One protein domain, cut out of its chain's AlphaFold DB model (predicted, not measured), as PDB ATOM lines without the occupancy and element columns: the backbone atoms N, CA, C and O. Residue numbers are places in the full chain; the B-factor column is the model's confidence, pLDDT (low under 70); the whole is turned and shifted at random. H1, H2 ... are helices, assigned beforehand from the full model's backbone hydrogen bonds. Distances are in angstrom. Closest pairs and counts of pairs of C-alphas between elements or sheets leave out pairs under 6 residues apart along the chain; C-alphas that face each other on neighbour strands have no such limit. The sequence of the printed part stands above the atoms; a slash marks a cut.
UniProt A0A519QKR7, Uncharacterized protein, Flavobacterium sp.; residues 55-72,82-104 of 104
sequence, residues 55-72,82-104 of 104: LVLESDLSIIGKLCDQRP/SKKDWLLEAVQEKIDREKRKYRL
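AT A GLANCE: This is residues 55 to 72 and 82 to 104 of the 104 residues of an uncharacterized protein of Flavobacterium sp. (UniProt A0A519QKR7). Two helices make a loose T: the longer, H2, is the stem, and its first residues, 83 to 86, meet the middle of H1, the crossbar. Residues 88 to 94 and 97 to 103 stick out along the stem, and residues 55 to 60 at one end of the crossbar. The printed part has 41 residues with two named helices, H1 then H2, and no named strand: all helix. It is loose, with a radius of gyration of the C-alphas of 12.7 A, and flat, spanning 34 by 28 by 13 A.

IN THESE COORDINATES: Find C-alpha 83 at (10.078, 215.614, 119.059); from there H2, residues 83 to 102, runs 28.5 A to C-alpha 102 at (23.604, 211.058, 143.714). H1, residues 58 to 70, begins at (16.075, 225.941, 115.810) and is 18.9 A long.

HOW THE PARTS SIT: Look at Gly 65 and Lys 83: their C-alphas, the closest of H1 and H2, are 6.6 A apart. The helices touch, H2 with residues 83 to 86 alone, and stand about perpendicular at 88 degrees. In H1 and H2 every O i to N i+4 pair is within hydrogen-bond range.

THE WHOLE: The C-alphas farthest apart, of Glu 58 and Arg 103, are 35.0 A apart. Residues 73 to 81 are not printed; C-alphas 72 and 82 are 14.1 A apart across the cut. Confidence is under 70 at residues 72 and 104.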
ATOM      1  N   LEU A  55      11.805 227.291 125.305       88.25
ATOM      2  CA  LEU A  55      12.429 227.842 124.111       88.25
ATOM      3  C   LEU A  55      13.688 227.024 123.826       88.25
ATOM      4  O   LEU A  55      14.494 226.791 124.724       88.25
ATOM      5  N   VAL A  56      13.832 226.561 122.590       85.19
ATOM      6  CA  VAL A  56      14.966 225.753 122.126       85.19
ATOM      7  C   VAL A  56      15.468 226.368 120.830       85.19
ATOM      8  O   VAL A  56      14.675 226.920 120.064       85.19
ATOM      9  N   LEU A  57      16.774 226.282 120.581       91.06
ATOM     10  CA  LEU A  57      17.341 226.737 119.321       91.06
ATOM     11  C   LEU A  57      16.784 225.912 118.156       91.06
ATOM     12  O   LEU A  57      16.591 224.697 118.243       91.06
ATOM     13  N   GLU A  58      16.570 226.581 117.028       87.94
ATOM     14  CA  GLU A  58      16.075 225.941 115.810       87.94
ATOM     15  C   GLU A  58      17.060 224.895 115.266       87.94
ATOM     16  O   GLU A  58      16.645 223.831 114.795       87.94
ATOM     17  N   SER A  59      18.367 225.154 115.402       89.75
ATOM     18  CA  SER A  59      19.434 224.212 115.046       89.75
ATOM     19  C   SER A  59      19.254 222.867 115.742       89.75
ATOM     20  O   SER A  59      19.280 221.816 115.098       89.75
ATOM     21  N   ASP A  60      18.997 222.904 117.045       85.44
ATOM     22  CA  ASP A  60      18.885 221.715 117.881       85.44
ATOM     23  C   ASP A  60      17.598 220.963 117.546       85.44
ATOM     24  O   ASP A  60      17.586 219.740 117.415       85.44
ATOM     25  N   LEU A  61      16.516 221.699 117.292       85.38
ATOM     26  CA  LEU A  61      15.220 221.142 116.918       85.38
ATOM     27  C   LEU A  61      15.255 220.452 115.539       85.38
ATOM     28  O   LEU A  61      14.550 219.459 115.319       85.38
ATOM     29  N   SER A  62      16.093 220.945 114.623       86.19
ATOM     30  CA  SER A  62      16.379 220.310 113.330       86.19
ATOM     31  C   SER A  62      17.188 219.020 113.498       86.19
ATOM     32  O   SER A  62      16.838 217.990 112.917       86.19
ATOM     33  N   ILE A  63      18.221 219.036 114.348       87.19
ATOM     34  CA  ILE A  63      19.034 217.850 114.662       87.19
ATOM     35  C   ILE A  63      18.174 216.756 115.305       87.19
ATOM     36  O   ILE A  63      18.226 215.606 114.869       87.19
ATOM     37  N   ILE A  64      17.330 217.113 116.278       85.38
ATOM     38  CA  ILE A  64      16.400 216.180 116.931       85.38
ATOM     39  C   ILE A  64      15.476 215.528 115.898       85.38
ATOM     40  O   ILE A  64      15.287 214.317 115.932       85.38
ATOM     41  N   GLY A  65      14.947 216.303 114.944       83.88
ATOM     42  CA  GLY A  65      14.134 215.761 113.852       83.88
ATOM     43  C   GLY A  65      14.862 214.664 113.070       83.88
ATOM     44  O   GLY A  65      14.332 213.565 112.919       83.88
ATOM     45  N   LYS A  66      16.113 214.923 112.670       85.94
ATOM     46  CA  LYS A  66      16.941 213.943 111.946       85.94
ATOM     47  C   LYS A  66      17.204 212.679 112.768       85.94
ATOM     48  O   LYS A  66      17.161 211.578 112.225       85.94
ATOM     49  N   LEU A  67      17.459 212.820 114.069       83.19
ATOM     50  CA  LEU A  67      17.691 211.684 114.970       83.19
ATOM     51  C   LEU A  67      16.425 210.844 115.184       83.19
ATOM     52  O   LEU A  67      16.508 209.617 115.245       83.19
ATOM     53  N   CYS A  68      15.252 211.478 115.255       81.00
ATOM     54  CA  CYS A  68      13.975 210.768 115.318       81.00
ATOM     55  C   CYS A  68      13.741 209.903 114.071       81.00
ATOM     56  O   CYS A  68      13.268 208.774 114.195       81.00
ATOM     57  N   ASP A  69      14.103 210.402 112.887       79.56
ATOM     58  CA  ASP A  69      13.911 209.683 111.622       79.56
ATOM     59  C   ASP A  69      14.852 208.484 111.453       79.56
ATOM     60  O   ASP A  69      14.483 207.499 110.811       79.56
ATOM     61  N   GLN A  70      16.040 208.534 112.061       80.88
ATOM     62  CA  GLN A  70      17.011 207.437 112.035       80.88
ATOM     63  C   GLN A  70      16.626 206.252 112.930       80.88
ATOM     64  O   GLN A  70      17.210 205.173 112.804       80.88
ATOM     65  N   ARG A  71      15.661 206.412 113.843       70.38
ATOM     66  CA  ARG A  71      15.271 205.329 114.752       70.38
ATOM     67  C   ARG A  71      14.540 204.215 113.985       70.38
ATOM     68  O   ARG A  71      13.616 204.501 113.219       70.38
ATOM     69  N   PRO A  72      14.888 202.932 114.206       66.50
ATOM     70  CA  PRO A  72      14.226 201.819 113.536       66.50
ATOM     71  C   PRO A  72      12.746 201.755 113.931       66.50
ATOM     72  O   PRO A  72      12.389 201.503 115.085       66.50
ATOM     73  N   SER A  82       7.336 211.632 118.248       79.88
ATOM     74  CA  SER A  82       7.277 213.090 118.291       79.88
ATOM     75  C   SER A  82       8.574 213.659 118.863       79.88
ATOM     76  O   SER A  82       9.200 213.059 119.737       79.88
ATOM     77  N   LYS A  83       8.956 214.873 118.444       81.94
ATOM     78  CA  LYS A  83      10.078 215.614 119.059       81.94
ATOM     79  C   LYS A  83       9.876 215.781 120.572       81.94
ATOM     80  O   LYS A  83      10.841 215.787 121.326       81.94
ATOM     81  N   LYS A  84       8.612 215.878 121.008       82.00
ATOM     82  CA  LYS A  84       8.226 215.945 122.426       82.00
ATOM     83  C   LYS A  84       8.552 214.652 123.172       82.00
ATOM     84  O   LYS A  84       9.122 214.724 124.252       82.00
ATOM     85  N   ASP A  85       8.246 213.499 122.580       83.06
ATOM     86  CA  ASP A  85       8.543 212.192 123.180       83.06
ATOM     87  C   ASP A  85      10.054 211.968 123.271       83.06
ATOM     88  O   ASP A  85      10.548 211.460 124.271       83.06
ATOM     89  N   TRP A  86      10.800 212.427 122.260       85.19
ATOM     90  CA  TRP A  86      12.264 212.393 122.262       85.19
ATOM     91  C   TRP A  86      12.861 213.225 123.397       85.19
ATOM     92  O   TRP A  86      13.719 212.744 124.134       85.19
ATOM     93  N   LEU A  87      12.369 214.452 123.581       87.06
ATOM     94  CA  LEU A  87      12.772 215.313 124.695       87.06
ATOM     95  C   LEU A  87      12.425 214.684 126.048       87.06
ATOM     96  O   LEU A  87      13.257 214.697 126.951       87.06
ATOM     97  N   LEU A  88      11.228 214.111 126.182       87.69
ATOM     98  CA  LEU A  88      10.793 213.455 127.413       87.69
ATOM     99  C   LEU A  88      11.705 212.273 127.770       87.69
ATOM    100  O   LEU A  88      12.138 212.156 128.914       87.69
ATOM    101  N   GLU A  89      12.035 211.429 126.791       87.31
ATOM    102  CA  GLU A  89      12.923 210.281 126.980       87.31
ATOM    103  C   GLU A  89      14.335 210.720 127.385       87.31
ATOM    104  O   GLU A  89      14.886 210.193 128.350       87.31
ATOM    105  N   ALA A  90      14.893 211.735 126.718       89.69
ATOM    106  CA  ALA A  90      16.209 212.277 127.053       89.69
ATOM    107  C   ALA A  90      16.252 212.876 128.472       89.69
ATOM    108  O   ALA A  90      17.227 212.688 129.205       89.69
ATOM    109  N   VAL A  91      15.188 213.576 128.886       89.81
ATOM    110  CA  VAL A  91      15.057 214.103 130.254       89.81
ATOM    111  C   VAL A  91      14.973 212.963 131.265       89.81
ATOM    112  O   VAL A  91      15.678 213.005 132.273       89.81
ATOM    113  N   GLN A  92      14.175 211.927 130.995       89.25
ATOM    114  CA  GLN A  92      14.053 210.774 131.886       89.25
ATOM    115  C   GLN A  92      15.387 210.032 132.034       89.25
ATOM    116  O   GLN A  92      15.818 209.772 133.156       89.25
ATOM    117  N   GLU A  93      16.096 209.772 130.931       91.75
ATOM    118  CA  GLU A  93      17.419 209.140 130.965       91.75
ATOM    119  C   GLU A  93      18.409 209.968 131.796       91.75
ATOM    120  O   GLU A  93      19.198 209.428 132.582       91.75
ATOM    121  N   LYS A  94      18.354 211.299 131.656       93.00
ATOM    122  CA  LYS A  94      19.183 212.213 132.438       93.00
ATOM    123  C   LYS A  94      18.833 212.151 133.924       93.00
ATOM    124  O   LYS A  94      19.751 212.020 134.730       93.00
ATOM    125  N   ILE A  95      17.551 212.181 134.289       91.19
ATOM    126  CA  ILE A  95      17.092 212.036 135.679       91.19
ATOM    127  C   ILE A  95      17.581 210.709 136.262       91.19
ATOM    128  O   ILE A  95      18.179 210.704 137.333       91.19
ATOM    129  N   ASP A  96      17.409 209.599 135.549       91.06
ATOM    130  CA  ASP A  96      17.816 208.273 136.022       91.06
ATOM    131  C   ASP A  96      19.342 208.153 136.159       91.06
ATOM    132  O   ASP A  96      19.858 207.458 137.041       91.06
ATOM    133  N   ARG A  97      20.108 208.840 135.302       91.88
ATOM    134  CA  ARG A  97      21.567 208.940 135.430       91.88
ATOM    135  C   ARG A  97      21.965 209.733 136.678       91.88
ATOM    136  O   ARG A  97      22.852 209.287 137.402       91.88
ATOM    137  N   GLU A  98      21.327 210.871 136.939       91.69
ATOM    138  CA  GLU A  98      21.632 211.697 138.115       91.69
ATOM    139  C   GLU A  98      21.157 211.038 139.419       91.69
ATOM    140  O   GLU A  98      21.906 211.035 140.391       91.69
ATOM    141  N   LYS A  99      19.988 210.382 139.439       90.56
ATOM    142  CA  LYS A  99      19.519 209.580 140.584       90.56
ATOM    143  C   LYS A  99      20.531 208.507 140.965       90.56
ATOM    144  O   LYS A  99      20.932 208.413 142.120       90.56
ATOM    145  N   ARG A 100      21.046 207.766 139.976       90.44
ATOM    146  CA  ARG A 100      22.120 206.785 140.203       90.44
ATOM    147  C   ARG A 100      23.404 207.429 140.723       90.44
ATOM    148  O   ARG A 100      24.054 206.857 141.594       90.44
ATOM    149  N   LYS A 101      23.776 208.599 140.196       91.62
ATOM    150  CA  LYS A 101      25.001 209.310 140.585       91.62
ATOM    151  C   LYS A 101      24.932 209.853 142.015       91.62
ATOM    152  O   LYS A 101      25.906 209.723 142.749       91.62
ATOM    153  N   TYR A 102      23.801 210.433 142.403       90.31
ATOM    154  CA  TYR A 102      23.604 211.058 143.714       90.31
ATOM    155  C   TYR A 102      22.912 210.149 144.740       90.31
ATOM    156  O   TYR A 102      22.731 210.571 145.876       90.31
ATOM    157  N   ARG A 103      22.580 208.902 144.370       80.75
ATOM    158  CA  ARG A 103      21.846 207.925 145.199       80.75
ATOM    159  C   ARG A 103      20.530 208.489 145.753       80.75
ATOM    160  O   ARG A 103      20.235 208.324 146.934       80.75
ATOM    161  N   LEU A 104      19.785 209.165 144.881       62.75
ATOM    162  CA  LEU A 104      18.428 209.661 145.133       62.75
ATOM    163  C   LEU A 104      17.380 208.631 144.711       62.75
ATOM    164  O   LEU A 104      17.608 207.956 143.678       62.75
TER     165      LEU A 104